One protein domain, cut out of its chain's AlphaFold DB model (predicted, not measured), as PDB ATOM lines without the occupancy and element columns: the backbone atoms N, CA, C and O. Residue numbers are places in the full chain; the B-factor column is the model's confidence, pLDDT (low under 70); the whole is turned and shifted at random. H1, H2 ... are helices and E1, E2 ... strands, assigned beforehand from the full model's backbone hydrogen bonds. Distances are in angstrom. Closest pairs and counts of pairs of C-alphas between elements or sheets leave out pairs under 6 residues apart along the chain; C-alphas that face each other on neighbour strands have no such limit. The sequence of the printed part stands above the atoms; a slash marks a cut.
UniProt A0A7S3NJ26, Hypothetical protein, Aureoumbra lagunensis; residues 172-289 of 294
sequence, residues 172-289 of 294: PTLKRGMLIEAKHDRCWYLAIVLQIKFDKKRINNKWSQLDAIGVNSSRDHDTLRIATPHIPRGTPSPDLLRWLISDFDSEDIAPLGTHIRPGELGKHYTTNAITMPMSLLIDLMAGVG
ATOM      1  N   PRO A 172      23.198  14.345 -27.649       87.62
ATOM      2  CA  PRO A 172      23.466  15.756 -27.356       87.62
ATOM      3  C   PRO A 172      22.401  16.457 -26.507       87.62
ATOM      4  O   PRO A 172      22.679  17.521 -25.960       87.62
ATOM      5  N   THR A 173      21.190  15.904 -26.411       88.75
ATOM      6  CA  THR A 173      20.103  16.506 -25.628       88.75
ATOM      7  C   THR A 173      20.137  16.097 -24.156       88.75
ATOM      8  O   THR A 173      19.441  16.723 -23.359       88.75
ATOM      9  N   LEU A 174      20.965  15.108 -23.784       89.00
ATOM     10  CA  LEU A 174      21.094  14.629 -22.410       89.00
ATOM     11  C   LEU A 174      21.592  15.716 -21.458       89.00
ATOM     12  O   LEU A 174      22.568  16.423 -21.712       89.00
ATOM     13  N   LYS A 175      20.920  15.804 -20.313       91.31
ATOM     14  CA  LYS A 175      21.207  16.735 -19.224       91.31
ATOM     15  C   LYS A 175      21.060  16.020 -17.889       91.31
ATOM     16  O   LYS A 175      20.332  15.034 -17.775       91.31
ATOM     17  N   ARG A 176      21.718  16.554 -16.860       90.19
ATOM     18  CA  ARG A 176      21.487  16.143 -15.468       90.19
ATOM     19  C   ARG A 176      19.991  16.225 -15.143       90.19
ATOM     20  O   ARG A 176      19.325  17.178 -15.533       90.19
ATOM     21  N   GLY A 177      19.483  15.211 -14.455       89.06
ATOM     22  CA  GLY A 177      18.075  15.060 -14.102       89.06
ATOM     23  C   GLY A 177      17.206  14.383 -15.167       89.06
ATOM     24  O   GLY A 177      16.069  14.035 -14.862       89.06
ATOM     25  N   MET A 178      17.701  14.161 -16.392       92.31
ATOM     26  CA  MET A 178      16.927  13.448 -17.413       92.31
ATOM     27  C   MET A 178      16.797  11.962 -17.089       92.31
ATOM     28  O   MET A 178      17.748  11.335 -16.621       92.31
ATOM     29  N   LEU A 179      15.617  11.413 -17.377       92.88
ATOM     30  CA  LEU A 179      15.343   9.985 -17.304       92.88
ATOM     31  C   LEU A 179      15.730   9.307 -18.619       92.88
ATOM     32  O   LEU A 179      15.412   9.805 -19.699       92.88
ATOM     33  N   ILE A 180      16.393   8.164 -18.504       94.31
ATOM     34  CA  ILE A 180      16.829   7.309 -19.606       94.31
ATOM     35  C   ILE A 180      16.625   5.841 -19.234       94.31
ATOM     36  O   ILE A 180      16.366   5.508 -18.077       94.31
ATOM     37  N   GLU A 181      16.787   4.957 -20.206       93.19
ATOM     38  CA  GLU A 181      16.954   3.531 -19.952       93.19
ATOM     39  C   GLU A 181      18.442   3.206 -19.961       93.19
ATOM     40  O   GLU A 181      19.184   3.685 -20.820       93.19
ATOM     41  N   ALA A 182      18.888   2.416 -18.991       93.19
ATOM     42  CA  ALA A 182      20.275   1.997 -18.902       93.19
ATOM     43  C   ALA A 182      20.392   0.527 -18.519       93.19
ATOM     44  O   ALA A 182      19.653   0.026 -17.671       93.19
ATOM     45  N   LYS A 183      21.349  -0.156 -19.133       91.25
ATOM     46  CA  LYS A 183      21.604  -1.575 -18.947       91.25
ATOM     47  C   LYS A 183      22.692  -1.783 -17.898       91.25
ATOM     48  O   LYS A 183      23.736  -1.132 -17.911       91.25
ATOM     49  N   HIS A 184      22.436  -2.698 -16.974       89.06
ATOM     50  CA  HIS A 184      23.385  -3.148 -15.961       89.06
ATOM     51  C   HIS A 184      23.135  -4.632 -15.682       89.06
ATOM     52  O   HIS A 184      21.986  -5.057 -15.628       89.06
ATOM     53  N   ASP A 185      24.181  -5.454 -15.590       87.25
ATOM     54  CA  ASP A 185      24.058  -6.901 -15.337       87.25
ATOM     55  C   ASP A 185      23.004  -7.624 -16.207       87.25
ATOM     56  O   ASP A 185      22.303  -8.529 -15.759       87.25
ATOM     57  N   ARG A 186      22.920  -7.241 -17.493       85.69
ATOM     58  CA  ARG A 186      21.968  -7.757 -18.509       85.69
ATOM     59  C   ARG A 186      20.502  -7.359 -18.306       85.69
ATOM     60  O   ARG A 186      19.653  -7.795 -19.082       85.69
ATOM     61  N   CYS A 187      20.200  -6.527 -17.320       86.50
ATOM     62  CA  CYS A 187      18.874  -5.976 -17.089       86.50
ATOM     63  C   CYS A 187      18.828  -4.503 -17.494       86.50
ATOM     64  O   CYS A 187      19.795  -3.767 -17.317       86.50
ATOM     65  N   TRP A 188      17.688  -4.083 -18.032       89.44
ATOM     66  CA  TRP A 188      17.403  -2.684 -18.316       89.44
ATOM     67  C   TRP A 188      16.700  -2.041 -17.125       89.44
ATOM     68  O   TRP A 188      15.780  -2.619 -16.544       89.44
ATOM     69  N   TYR A 189      17.141  -0.839 -16.780       88.19
ATOM     70  CA  TYR A 189      16.652  -0.061 -15.654       88.19
ATOM     71  C   TYR A 189      16.216   1.321 -16.119       88.19
ATOM     72  O   TYR A 189      16.865   1.933 -16.969       88.19
ATOM     73  N   LEU A 190      15.166   1.854 -15.491       89.75
ATOM     74  CA  LEU A 190      14.907   3.286 -15.540       89.75
ATOM     75  C   LEU A 190      15.977   3.996 -14.716       89.75
ATOM     76  O   LEU A 190      16.099   3.752 -13.514       89.75
ATOM     77  N   ALA A 191      16.747   4.867 -15.348       91.25
ATOM     78  CA  ALA A 191      17.846   5.560 -14.710       91.25
ATOM     79  C   ALA A 191      17.726   7.071 -14.887       91.25
ATOM     80  O   ALA A 191      17.169   7.568 -15.862       91.25
ATOM     81  N   ILE A 192      18.279   7.810 -13.934       91.00
ATOM     82  CA  ILE A 192      18.405   9.264 -14.000       91.00
ATOM     83  C   ILE A 192      19.861   9.656 -14.221       91.00
ATOM     84  O   ILE A 192      20.783   9.089 -13.626       91.00
ATOM     85  N   VAL A 193      20.080  10.660 -15.059       92.75
ATOM     86  CA  VAL A 193      21.407  11.226 -15.277       92.75
ATOM     87  C   VAL A 193      21.803  12.073 -14.069       92.75
ATOM     88  O   VAL A 193      21.244  13.144 -13.844       92.75
ATOM     89  N   LEU A 194      22.794  11.628 -13.298       89.88
ATOM     90  CA  LEU A 194      23.308  12.379 -12.148       89.88
ATOM     91  C   LEU A 194      24.382  13.383 -12.553       89.88
ATOM     92  O   LEU A 194      24.419  14.501 -12.049       89.88
ATOM     93  N   GLN A 195      25.284  12.975 -13.439       90.44
ATOM     94  CA  GLN A 195      26.409  13.798 -13.857       90.44
ATOM     95  C   GLN A 195      26.867  13.374 -15.248       90.44
ATOM     96  O   GLN A 195      26.998  12.182 -15.521       90.44
ATOM     97  N   ILE A 196      27.161  14.360 -16.090       89.88
ATOM     98  CA  ILE A 196      27.817  14.166 -17.382       89.88
ATOM     99  C   ILE A 196      29.218  14.751 -17.249       89.88
ATOM    100  O   ILE A 196      29.367  15.924 -16.899       89.88
ATOM    101  N   LYS A 197      30.246  13.932 -17.464       86.50
ATOM    102  CA  LYS A 197      31.635  14.392 -17.480       86.50
ATOM    103  C   LYS A 197      32.157  14.317 -18.901       86.50
ATOM    104  O   LYS A 197      32.354  13.224 -19.422       86.50
ATOM    105  N   PHE A 198      32.409  15.488 -19.469       82.94
ATOM    106  CA  PHE A 198      33.054  15.617 -20.766       82.94
ATOM    107  C   PHE A 198      34.570  15.529 -20.609       82.94
ATOM    108  O   PHE A 198      35.137  16.213 -19.743       82.94
ATOM    109  N   ASP A 199      35.239  14.729 -21.439       75.38
ATOM    110  CA  ASP A 199      36.703  14.723 -21.452       75.38
ATOM    111  C   ASP A 199      37.228  16.005 -22.119       75.38
ATOM    112  O   ASP A 199      37.252  16.173 -23.342       75.38
ATOM    113  N   LYS A 200      37.685  16.947 -21.285       65.75
ATOM    114  CA  LYS A 200      38.209  18.247 -21.725       65.75
ATOM    115  C   LYS A 200      39.421  18.124 -22.650       65.75
ATOM    116  O   LYS A 200      39.696  19.067 -23.391       65.75
ATOM    117  N   LYS A 201      40.146  16.996 -22.637       66.38
ATOM    118  CA  LYS A 201      41.375  16.819 -23.429       66.38
ATOM    119  C   LYS A 201      41.145  16.885 -24.943       66.38
ATOM    120  O   LYS A 201      42.098  17.154 -25.670       66.38
ATOM    121  N   ARG A 202      39.909  16.701 -25.426       57.47
ATOM    122  CA  ARG A 202      39.581  16.726 -26.864       57.47
ATOM    123  C   ARG A 202      38.912  18.001 -27.375       57.47
ATOM    124  O   ARG A 202      38.888  18.178 -28.586       57.47
ATOM    125  N   ILE A 203      38.467  18.924 -26.515       54.12
ATOM    126  CA  ILE A 203      37.815  20.182 -26.952       54.12
ATOM    127  C   ILE A 203      38.751  21.031 -27.840       54.12
ATOM    128  O   ILE A 203      38.289  21.772 -28.705       54.12
ATOM    129  N   ASN A 204      40.070  20.873 -27.683       51.59
ATOM    130  CA  ASN A 204      41.071  21.584 -28.482       51.59
ATOM    131  C   ASN A 204      41.309  20.983 -29.877       51.59
ATOM    132  O   ASN A 204      41.900  21.646 -30.728       51.59
ATOM    133  N   ASN A 205      40.838  19.762 -30.141       49.31
ATOM    134  CA  ASN A 205      40.841  19.208 -31.486       49.31
ATOM    135  C   ASN A 205      39.526  19.622 -32.142       49.31
ATOM    136  O   ASN A 205      38.457  19.199 -31.708       49.31
ATOM    137  N   LYS A 206      39.615  20.507 -33.146       47.22
ATOM    138  CA  LYS A 206      38.483  20.971 -33.962       47.22
ATOM    139  C   LYS A 206      37.500  19.826 -34.188       47.22
ATOM    140  O   LYS A 206      37.892  18.809 -34.757       47.22
ATOM    141  N   TRP A 207      36.251  20.046 -33.782       45.72
ATOM    142  CA  TRP A 207      35.107  19.213 -34.136       45.72
ATOM    143  C   TRP A 207      35.216  18.891 -35.623       45.72
ATOM    144  O   TRP A 207      35.130  19.794 -36.462       45.72
ATOM    145  N   SER A 208      35.501  17.637 -35.959       50.03
ATOM    146  CA  SER A 208      35.521  17.256 -37.359       50.03
ATOM    147  C   SER A 208      34.079  17.310 -37.860       50.03
ATOM    148  O   SER A 208      33.137  17.038 -37.114       50.03
ATOM    149  N   GLN A 209      33.860  17.661 -39.129       43.34
ATOM    150  CA  GLN A 209      32.515  17.578 -39.717       43.34
ATOM    151  C   GLN A 209      31.915  16.163 -39.577       43.34
ATOM    152  O   GLN A 209      30.698  16.027 -39.553       43.34
ATOM    153  N   LEU A 210      32.749  15.130 -39.403       41.94
ATOM    154  CA  LEU A 210      32.333  13.753 -39.126       41.94
ATOM    155  C   LEU A 210      31.769  13.565 -37.703       41.94
ATOM    156  O   LEU A 210      30.826  12.795 -37.540       41.94
ATOM    157  N   ASP A 211      32.262  14.313 -36.706       49.06
ATOM    158  CA  ASP A 211      31.720  14.322 -35.333       49.06
ATOM    159  C   ASP A 211      30.337  14.997 -35.273       49.06
ATOM    160  O   ASP A 211      29.498  14.645 -34.447       49.06
ATOM    161  N   ALA A 212      30.076  15.957 -36.170       42.22
ATOM    162  CA  ALA A 212      28.775  16.623 -36.287       42.22
ATOM    163  C   ALA A 212      27.711  15.746 -36.977       42.22
ATOM    164  O   ALA A 212      26.521  15.918 -36.720       42.22
ATOM    165  N   ILE A 213      28.138  14.808 -37.830       43.34
ATOM    166  CA  ILE A 213      27.262  13.862 -38.545       43.34
ATOM    167  C   ILE A 213      27.124  12.537 -37.757       43.34
ATOM    168  O   ILE A 213      26.299  11.698 -38.098       43.34
ATOM    169  N   GLY A 214      27.880  12.354 -36.666       46.41
ATOM    170  CA  GLY A 214      27.828  11.146 -35.832       46.41
ATOM    171  C   GLY A 214      28.525   9.925 -36.435       46.41
ATOM    172  O   GLY A 214      28.295   8.810 -35.986       46.41
ATOM    173  N   VAL A 215      29.367  10.125 -37.453       43.44
ATOM    174  CA  VAL A 215      30.054   9.043 -38.188       43.44
ATOM    175  C   VAL A 215      31.370   8.646 -37.510       43.44
ATOM    176  O   VAL A 215      31.922   7.589 -37.785       43.44
ATOM    177  N   ASN A 216      31.872   9.474 -36.596       43.47
ATOM    178  CA  ASN A 216      33.025   9.151 -35.769       43.47
ATOM    179  C   ASN A 216      32.633   9.435 -34.319       43.47
ATOM    180  O   ASN A 216      32.408  10.590 -33.954       43.47
ATOM    181  N   SER A 217      32.473   8.398 -33.498       46.66
ATOM    182  CA  SER A 217      32.129   8.543 -32.083       46.66
ATOM    183  C   SER A 217      33.350   9.016 -31.295       46.66
ATOM    184  O   SER A 217      33.867   8.382 -30.394       46.66
ATOM    185  N   SER A 218      33.841  10.221 -31.577       45.50
ATOM    186  CA  SER A 218      34.941  10.838 -30.823       45.50
ATOM    187  C   SER A 218      34.607  11.076 -29.326       45.50
ATOM    188  O   SER A 218      35.460  11.558 -28.575       45.50
ATOM    189  N   ARG A 219      33.390  10.711 -28.885       51.12
ATOM    190  CA  ARG A 219      32.867  10.771 -27.511       51.12
ATOM    191  C   ARG A 219      32.996   9.467 -26.711       51.12
ATOM    192  O   ARG A 219      32.486   9.434 -25.595       51.12
ATOM    193  N   ASP A 220      33.738   8.468 -27.193       56.50
ATOM    194  CA  ASP A 220      33.985   7.180 -26.498       56.50
ATOM    195  C   ASP A 220      34.652   7.301 -25.097       56.50
ATOM    196  O   ASP A 220      35.005   6.305 -24.461       56.50
ATOM    197  N   HIS A 221      34.898   8.521 -24.608       55.28
ATOM    198  CA  HIS A 221      35.502   8.809 -23.302       55.28
ATOM    199  C   HIS A 221      34.635   9.710 -22.408       55.28
ATOM    200  O   HIS A 221      35.008   9.969 -21.259       55.28
ATOM    201  N   ASP A 222      33.502  10.211 -22.912       67.31
ATOM    202  CA  ASP A 222      32.555  10.956 -22.090       67.31
ATOM    203  C   ASP A 222      31.864   9.976 -21.145       67.31
ATOM    204  O   ASP A 222      31.287   8.974 -21.567       67.31
ATOM    205  N   THR A 223      31.911  10.272 -19.846       78.31
ATOM    206  CA  THR A 223      31.375   9.356 -18.838       78.31
ATOM    207  C   THR A 223      30.057   9.861 -18.268       78.31
ATOM    208  O   THR A 223      29.903  11.041 -17.927       78.31
ATOM    209  N   LEU A 224      29.099   8.948 -18.140       79.06
ATOM    210  CA  LEU A 224      27.772   9.208 -17.607       79.06
ATOM    211  C   LEU A 224      27.637   8.528 -16.248       79.06
ATOM    212  O   LEU A 224      27.728   7.305 -16.139       79.06
ATOM    213  N   ARG A 225      27.411   9.312 -15.192       83.56
ATOM    214  CA  ARG A 225      27.002   8.762 -13.897       83.56
ATOM    215  C   ARG A 225      25.497   8.728 -13.839       83.56
ATOM    216  O   ARG A 225      24.851   9.771 -13.972       83.56
ATOM    217  N   ILE A 226      24.967   7.550 -13.570       84.06
ATOM    218  CA  ILE A 226      23.533   7.337 -13.454       84.06
ATOM    219  C   ILE A 226      23.183   6.653 -12.147       84.06
ATOM    220  O   ILE A 226      24.042   6.071 -11.477       84.06
ATOM    221  N   ALA A 227      21.914   6.764 -11.780       80.88
ATOM    222  CA  ALA A 227      21.343   6.029 -10.669       80.88
ATOM    223  C   ALA A 227      20.006   5.412 -11.054       80.88
ATOM    224  O   ALA A 227      19.217   6.030 -11.768       80.88
ATOM    225  N   THR A 228      19.744   4.228 -10.516       80.88
ATOM    226  CA  THR A 228      18.427   3.592 -10.539       80.88
ATOM    227  C   THR A 228      18.043   3.181  -9.117       80.88
ATOM    228  O   THR A 228      18.935   2.895  -8.307       80.88
ATOM    229  N   PRO A 229      16.747   3.152  -8.768       76.69
ATOM    230  CA  PRO A 229      16.324   2.514  -7.535       76.69
ATOM    231  C   PRO A 229      16.663   1.032  -7.587       76.69
ATOM    232  O   PRO A 229      16.247   0.314  -8.496       76.69
ATOM    233  N   HIS A 230      17.360   0.558  -6.569       76.62
ATOM    234  CA  HIS A 230      17.489  -0.854  -6.302       76.62
ATOM    235  C   HIS A 230      16.661  -1.171  -5.061       76.62
ATOM    236  O   HIS A 230      16.841  -0.578  -3.999       76.62
ATOM    237  N   ILE A 231      15.722  -2.103  -5.204       69.25
ATOM    238  CA  ILE A 231      14.983  -2.664  -4.074       69.25
ATOM    239  C   ILE A 231      15.498  -4.094  -3.902       69.25
ATOM    240  O   ILE A 231      14.968  -5.011  -4.540       69.25
ATOM    241  N   PRO A 232      16.557  -4.311  -3.097       71.56
ATOM    242  CA  PRO A 232      16.941  -5.654  -2.708       71.56
ATOM    243  C   PRO A 232      15.740  -6.374  -2.094       71.56
ATOM    244  O   PRO A 232      14.959  -5.798  -1.332       71.56
ATOM    245  N   ARG A 233      15.580  -7.664  -2.402       72.25
ATOM    246  CA  ARG A 233      14.560  -8.473  -1.728       72.25
ATOM    247  C   ARG A 233      14.867  -8.497  -0.228       72.25
ATOM    248  O   ARG A 233      15.849  -9.103   0.181       72.25
ATOM    249  N   GLY A 234      14.002  -7.876   0.574       75.25
ATOM    250  CA  GLY A 234      14.057  -7.938   2.037       75.25
ATOM    251  C   GLY A 234      14.674  -6.729   2.743       75.25
ATOM    252  O   GLY A 234      14.768  -6.764   3.968       75.25
ATOM    253  N   THR A 235      15.052  -5.657   2.038       62.94
ATOM    254  CA  THR A 235      15.483  -4.406   2.684       62.94
ATOM    255  C   THR A 235      14.359  -3.364   2.669       62.94
ATOM    256  O   THR A 235      13.734  -3.148   1.631       62.94
ATOM    257  N   PRO A 236      14.079  -2.691   3.800       66.62
ATOM    258  CA  PRO A 236      13.007  -1.699   3.885       66.62
ATOM    259  C   PRO A 236      13.364  -0.353   3.236       66.62
ATOM    260  O   PRO A 236      12.464   0.444   2.984       66.62
ATOM    261  N   SER A 237      14.648  -0.090   2.965       65.56
ATOM    262  CA  SER A 237      15.102   1.139   2.309       65.56
ATOM    263  C   SER A 237      15.521   0.855   0.865       65.56
ATOM    264  O   SER A 237      16.291  -0.085   0.643       65.56
ATOM    265  N   PRO A 238      15.038   1.637  -0.116       70.75
ATOM    266  CA  PRO A 238      15.551   1.592  -1.475       70.75
ATOM    267  C   PRO A 238      16.964   2.190  -1.497       70.75
ATOM    268  O   PRO A 238      17.143   3.377  -1.230       70.75
ATOM    269  N   ASP A 239      17.962   1.375  -1.826       77.88
ATOM    270  CA  ASP A 239      19.306   1.876  -2.101       77.88
ATOM    271  C   ASP A 239      19.385   2.339  -3.555       77.88
ATOM    272  O   ASP A 239      18.782   1.761  -4.460       77.88
ATOM    273  N   LEU A 240      20.139   3.407  -3.806       80.50
ATOM    274  CA  LEU A 240      20.410   3.845  -5.171       80.50
ATOM    275  C   LEU A 240      21.612   3.087  -5.708       80.50
ATOM    276  O   LEU A 240      22.748   3.342  -5.300       80.50
ATOM    277  N   LEU A 241      21.370   2.206  -6.673       82.81
ATOM    278  CA  LEU A 241      22.450   1.620  -7.447       82.81
ATOM    279  C   LEU A 241      22.999   2.709  -8.369       82.81
ATOM    280  O   LEU A 241      22.272   3.271  -9.187       82.81
ATOM    281  N   ARG A 242      24.281   3.031  -8.195       86.56
ATOM    282  CA  ARG A 242      25.002   4.037  -8.976       86.56
ATOM    283  C   ARG A 242      26.105   3.357  -9.758       86.56
ATOM    284  O   ARG A 242      26.904   2.631  -9.174       86.56
ATOM    285  N   TRP A 243      26.202   3.658 -11.043       89.06
ATOM    286  CA  TRP A 243      27.313   3.186 -11.859       89.06
ATOM    287  C   TRP A 243      27.736   4.234 -12.880       89.06
ATOM    288  O   TRP A 243      27.074   5.257 -13.089       89.06
ATOM    289  N   LEU A 244      28.923   4.001 -13.431       88.88
ATOM    290  CA  LEU A 244      29.554   4.838 -14.434       88.88
ATOM    291  C   LEU A 244      29.464   4.120 -15.774       88.88
ATOM    292  O   LEU A 244      29.939   2.994 -15.897       88.88
ATOM    293  N   ILE A 245      28.899   4.789 -16.767       85.12
ATOM    294  CA  ILE A 245      28.976   4.366 -18.159       85.12
ATOM    295  C   ILE A 245      30.132   5.142 -18.770       85.12
ATOM    296  O   ILE A 245      30.131   6.372 -18.748       85.12
ATOM    297  N   SER A 246      31.162   4.422 -19.206       81.88
ATOM    298  CA  SER A 246      32.412   5.010 -19.702       81.88
ATOM    299  C   SER A 246      32.302   5.578 -21.112       81.88
ATOM    300  O   SER A 246      33.139   6.387 -21.491       81.88
ATOM    301  N   ASP A 247      31.293   5.130 -21.855       81.75
ATOM    302  CA  ASP A 247      31.061   5.487 -23.242       81.75
ATOM    303  C   ASP A 247      29.642   6.043 -23.398       81.75
ATOM    304  O   ASP A 247      28.640   5.336 -23.249       81.75
ATOM    305  N   PHE A 248      29.557   7.340 -23.680       80.88
ATOM    306  CA  PHE A 248      28.302   8.041 -23.942       80.88
ATOM    307  C   PHE A 248      27.578   7.525 -25.189       80.88
ATOM    308  O   PHE A 248      26.389   7.767 -25.392       80.88
ATOM    309  N   ASP A 249      28.306   6.809 -26.028       83.69
ATOM    310  CA  ASP A 249      27.831   6.155 -27.218       83.69
ATOM    311  C   ASP A 249      27.715   4.642 -27.044       83.69
ATOM    312  O   ASP A 249      27.707   3.901 -28.019       83.69
ATOM    313  N   SER A 250      27.582   4.177 -25.801       88.81
ATOM    314  CA  SER A 250      27.312   2.775 -25.507       88.81
ATOM    315  C   SER A 250      25.921   2.350 -26.006       88.81
ATOM    316  O   SER A 250      24.980   3.148 -26.104       88.81
ATOM    317  N   GLU A 251      25.784   1.066 -26.340       91.19
ATOM    318  CA  GLU A 251      24.495   0.390 -26.545       91.19
ATOM    319  C   GLU A 251      23.735   0.159 -25.231       91.19
ATOM    320  O   GLU A 251      22.545  -0.151 -25.257       91.19
ATOM    321  N   ASP A 252      24.400   0.341 -24.087       92.25
ATOM    322  CA  ASP A 252      23.845   0.147 -22.749       92.25
ATOM    323  C   ASP A 252      23.032   1.351 -22.250       92.25
ATOM    324  O   ASP A 252      22.583   1.348 -21.106       92.25
ATOM    325  N   ILE A 253      22.825   2.382 -23.075       93.69
ATOM    326  CA  ILE A 253      21.860   3.453 -22.805       93.69
ATOM    327  C   ILE A 253      20.905   3.627 -23.973       93.69
ATOM    328  O   ILE A 253      21.309   3.551 -25.131       93.69
ATOM    329  N   ALA A 254      19.651   3.924 -23.657       94.00
ATOM    330  CA  ALA A 254      18.605   4.116 -24.645       94.00
ATOM    331  C   ALA A 254      17.644   5.244 -24.228       94.00
ATOM    332  O   ALA A 254      17.469   5.511 -23.028       94.00
ATOM    333  N   PRO A 255      16.982   5.911 -25.191       93.19
ATOM    334  CA  PRO A 255      15.814   6.729 -24.898       93.19
ATOM    335  C   PRO A 255      14.716   5.902 -24.223       93.19
ATOM    336  O   PRO A 255      14.584   4.705 -24.469       93.19
ATOM    337  N   LEU A 256      13.873   6.556 -23.425       91.25
ATOM    338  CA  LEU A 256      12.755   5.890 -22.754       91.25
ATOM    339  C   LEU A 256      11.854   5.133 -23.742       91.25
ATOM    340  O   LEU A 256      11.404   5.696 -24.741       91.25
ATOM    341  N   GLY A 257      11.550   3.874 -23.421       88.19
ATOM    342  CA  GLY A 257      10.656   3.016 -24.189       88.19
ATOM    343  C   GLY A 257      11.238   2.496 -25.502       88.19
ATOM    344  O   GLY A 257      10.468   2.035 -26.345       88.19
ATOM    345  N   THR A 258      12.556   2.579 -25.703       88.38
ATOM    346  CA  THR A 258      13.175   2.155 -26.969       88.38
ATOM    347  C   THR A 258      13.951   0.852 -26.872       88.38
ATOM    348  O   THR A 258      14.132   0.238 -27.913       88.38
ATOM    349  N   HIS A 259      14.347   0.372 -25.685       86.19
ATOM    350  CA  HIS A 259      15.085  -0.900 -25.562       86.19
ATOM    351  C   HIS A 259      14.234  -2.158 -25.820       86.19
ATOM    352  O   HIS A 259      14.775  -3.236 -26.070       86.19
ATOM    353  N   ILE A 260      12.903  -2.054 -25.718       81.31
ATOM    354  CA  ILE A 260      11.991  -3.187 -25.910       81.31
ATOM    355  C   ILE A 260      11.442  -3.148 -27.319       81.31
ATOM    356  O   ILE A 260      10.810  -2.167 -27.725       81.31
ATOM    357  N   ARG A 261      11.586  -4.277 -28.016       76.81
ATOM    358  CA  ARG A 261      10.899  -4.471 -29.275       76.81
ATOM    359  C   ARG A 261       9.391  -4.373 -29.047       76.81
ATOM    360  O   ARG A 261       8.810  -5.166 -28.297       76.81
ATOM    361  N   PRO A 262       8.720  -3.443 -29.713       64.25
ATOM    362  CA  PRO A 262       7.277  -3.408 -29.664       64.25
ATOM    363  C   PRO A 262       6.657  -4.693 -30.231       64.25
ATOM    364  O   PRO A 262       7.218  -5.359 -31.097       64.25
ATOM    365  N   GLY A 263       5.555  -5.119 -29.620       65.38
ATOM    366  CA  GLY A 263       4.956  -6.435 -29.855       65.38
ATOM    367  C   GLY A 263       5.435  -7.533 -28.895       65.38
ATOM    368  O   GLY A 263       4.704  -8.500 -28.684       65.38
ATOM    369  N   GLU A 264       6.581  -7.376 -28.219       64.88
ATOM    370  CA  GLU A 264       7.015  -8.314 -27.166       64.88
ATOM    371  C   GLU A 264       6.513  -7.970 -25.760       64.88
ATOM    372  O   GLU A 264       6.649  -8.780 -24.845       64.88
ATOM    373  N   LEU A 265       5.824  -6.837 -25.597       58.94
ATOM    374  CA  LEU A 265       5.174  -6.434 -24.340       58.94
ATOM    375  C   LEU A 265       4.197  -7.491 -23.774       58.94
ATOM    376  O   LEU A 265       3.850  -7.426 -22.599       58.94
ATOM    377  N   GLY A 266       3.774  -8.478 -24.574       56.12
ATOM    378  CA  GLY A 266       2.944  -9.606 -24.133       56.12
ATOM    379  C   GLY A 266       3.696 -10.887 -23.737       56.12
ATOM    380  O   GLY A 266       3.068 -11.814 -23.234       56.12
ATOM    381  N   LYS A 267       5.015 -10.987 -23.965       53.41
ATOM    382  CA  LYS A 267       5.805 -12.209 -23.733       53.41
ATOM    383  C   LYS A 267       6.900 -11.960 -22.699       53.41
ATOM    384  O   LYS A 267       8.011 -11.616 -23.060       53.41
ATOM    385  N   HIS A 268       6.589 -12.182 -21.424       44.50
ATOM    386  CA  HIS A 268       7.524 -12.445 -20.312       44.50
ATOM    387  C   HIS A 268       8.718 -11.507 -20.047       44.50
ATOM    388  O   HIS A 268       9.389 -11.711 -19.034       44.50
ATOM    389  N   TYR A 269       8.956 -10.448 -20.822       46.56
ATOM    390  CA  TYR A 269       9.768  -9.333 -20.357       46.56
ATOM    391  C   TYR A 269       8.932  -8.596 -19.342       46.56
ATOM    392  O   TYR A 269       8.156  -7.692 -19.638       46.56
ATOM    393  N   THR A 270       9.054  -9.057 -18.111       44.19
ATOM    394  CA  THR A 270       8.625  -8.283 -16.985       44.19
ATOM    395  C   THR A 270       9.396  -6.970 -17.028       44.19
ATOM    396  O   THR A 270      10.506  -6.879 -16.508       44.19
ATOM    397  N   THR A 271       8.768  -5.922 -17.548       47.91
ATOM    398  CA  THR A 271       8.999  -4.531 -17.147       47.91
ATOM    399  C   THR A 271       8.629  -4.335 -15.670       47.91
ATOM    400  O   THR A 271       8.162  -3.277 -15.265       47.91
ATOM    401  N   ASN A 272       8.893  -5.333 -14.816       43.44
ATOM    402  CA  ASN A 272       8.756  -5.288 -13.363       43.44
ATOM    403  C   ASN A 272       9.664  -4.206 -12.741       43.44
ATOM    404  O   ASN A 272       9.659  -4.056 -11.525       43.44
ATOM    405  N   ALA A 273      10.457  -3.479 -13.537       47.41
ATOM    406  CA  ALA A 273      11.524  -2.592 -13.086       47.41
ATOM    407  C   ALA A 273      11.394  -1.121 -13.539       47.41
ATOM    408  O   ALA A 273      12.314  -0.345 -13.301       47.41
ATOM    409  N   ILE A 274      10.284  -0.700 -14.160       53.09
ATOM    410  CA  ILE A 274      10.100   0.711 -14.572       53.09
ATOM    411  C   ILE A 274       8.956   1.356 -13.780       53.09
ATOM    412  O   ILE A 274       8.116   2.073 -14.310       53.09
ATOM    413  N   THR A 275       8.893   1.104 -12.477       53.62
ATOM    414  CA  THR A 275       8.131   1.962 -11.566       53.62
ATOM    415  C   THR A 275       9.084   2.497 -10.513       53.62
ATOM    416  O   THR A 275       9.339   1.882  -9.483       53.62
ATOM    417  N   MET A 276       9.640   3.677 -10.790       61.75
ATOM    418  CA  MET A 276      10.222   4.500  -9.735       61.75
ATOM    419  C   MET A 276       9.071   4.957  -8.831       61.75
ATOM    420  O   MET A 276       8.129   5.571  -9.342       61.75
ATOM    421  N   PRO A 277       9.106   4.696  -7.511       67.75
ATOM    422  CA  PRO A 277       8.174   5.340  -6.598       67.75
ATOM    423  C   PRO A 277       8.307   6.855  -6.767       67.75
ATOM    424  O   PRO A 277       9.420   7.381  -6.729       67.75
ATOM    425  N   MET A 278       7.191   7.564  -6.957       69.94
ATOM    426  CA  MET A 278       7.214   9.016  -7.187       69.94
ATOM    427  C   MET A 278       7.925   9.779  -6.065       69.94
ATOM    428  O   MET A 278       8.603  10.761  -6.343       69.94
ATOM    429  N   SER A 279       7.831   9.310  -4.818       75.62
ATOM    430  CA  SER A 279       8.575   9.874  -3.686       75.62
ATOM    431  C   SER A 279      10.084   9.812  -3.901       75.62
ATOM    432  O   SER A 279      10.766  10.819  -3.761       75.62
ATOM    433  N   LEU A 280      10.597   8.662  -4.341       70.06
ATOM    434  CA  LEU A 280      12.018   8.489  -4.608       70.06
ATOM    435  C   LEU A 280      12.479   9.356  -5.781       70.06
ATOM    436  O   LEU A 280      13.578   9.890  -5.739       70.06
ATOM    437  N   LEU A 281      11.644   9.510  -6.816       75.44
ATOM    438  CA  LEU A 281      11.930  10.412  -7.932       75.44
ATOM    439  C   LEU A 281      12.023  11.871  -7.455       75.44
ATOM    440  O   LEU A 281      12.954  12.573  -7.843       75.44
ATOM    441  N   ILE A 282      11.096  12.303  -6.594       79.38
ATOM    442  CA  ILE A 282      11.091  13.646  -5.997       79.38
ATOM    443  C   ILE A 282      12.349  13.861  -5.152       79.38
ATOM    444  O   ILE A 282      13.029  14.865  -5.347       79.38
ATOM    445  N   ASP A 283      12.705  12.914  -4.283       75.56
ATOM    446  CA  ASP A 283      13.895  13.011  -3.429       75.56
ATOM    447  C   ASP A 283      15.182  13.079  -4.256       75.56
ATOM    448  O   ASP A 283      16.097  13.848  -3.953       75.56
ATOM    449  N   LEU A 284      15.247  12.320  -5.350       71.56
ATOM    450  CA  LEU A 284      16.384  12.349  -6.264       71.56
ATOM    451  C   LEU A 284      16.487  13.669  -7.023       71.56
ATOM    452  O   LEU A 284      17.585  14.204  -7.179       71.56
ATOM    453  N   MET A 285      15.354  14.205  -7.476       71.94
ATOM    454  CA  MET A 285      15.301  15.510  -8.131       71.94
ATOM    455  C   MET A 285      15.623  16.650  -7.156       71.94
ATOM    456  O   MET A 285      16.299  17.600  -7.547       71.94
ATOM    457  N   ALA A 286      15.225  16.539  -5.887       78.06
ATOM    458  CA  ALA A 286      15.539  17.512  -4.843       78.06
ATOM    459  C   ALA A 286      17.022  17.462  -4.429       78.06
ATOM    460  O   ALA A 286      17.676  18.499  -4.320       78.06
ATOM    461  N   GLY A 287      17.587  16.260  -4.261       67.94
ATOM    462  CA  GLY A 287      18.991  16.064  -3.884       67.94
ATOM    463  C   GLY A 287      19.988  16.510  -4.957       67.94
ATOM    464  O   GLY A 287      21.108  16.909  -4.640       67.94
ATOM    465  N   VAL A 288      19.574  16.522  -6.228       62.22
ATOM    466  CA  VAL A 288      20.377  17.031  -7.348       62.22
ATOM    467  C   VAL A 288      20.752  18.513  -7.182       62.22
ATOM    468  O   VAL A 288      21.790  18.905  -7.709       62.22
ATOM    469  N   GLY A 289      20.004  19.318  -6.425       58.44
ATOM    470  CA  GLY A 289      20.320  20.737  -6.212       58.44
ATOM    471  C   GLY A 289      21.362  21.041  -5.124       58.44
ATOM    472  O   GLY A 289      21.885  22.151  -5.098       58.44
TER     473      GLY A 289
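Overview. This is residues 172 to 289 of the 294 residues of the protein "Hypothetical protein" of Aureoumbra lagunensis (UniProt A0A7S3NJ26). Little of this domain is regular structure: two antiparallel hairpins, E1 with E2 and E3 with E4, make one strongly twisted sheet with H2 over one face, while small H1 sits far out on a loop. Residues 232 to 237 and 261 to 268 stick out. The 118 printed residues, 47 in named elements, run E1 E2 H1 E3 E4 H2, class mixed; the sheet's order is E1 E2 E3 E4. It is only just loose, close to compact, with radius of gyration of the C-alphas 16.3 A and spans 51 by 38 by 21 A.

Along the chain. Find C-alpha 179 at (15.343, 9.985, -17.304), where E1, residues 179 to 184, begins. E2, residues 187 to 197, runs 24.0 A; E3 is 223 to 230, E4 239 to 245, H1 209 to 213. H2, residues 278 to 287, ends at (18.991, 16.064, -3.884).

Arrangement. Within hydrogen-bond range, find N 180 and O 191, 2.8 A; N 192 and O 227, 3.0 A; N 228 and O 241, 3.0 A. H2 is on the sheet, height 9.9 A. In H1 and H2 every O i to N i+4 pair is within range.

Size, cuts and confidence. The printed part has no cut; links E2 to H1 and E4 to H2 are long. pLDDT is under 70 in 47 residues, among them 200 to 222.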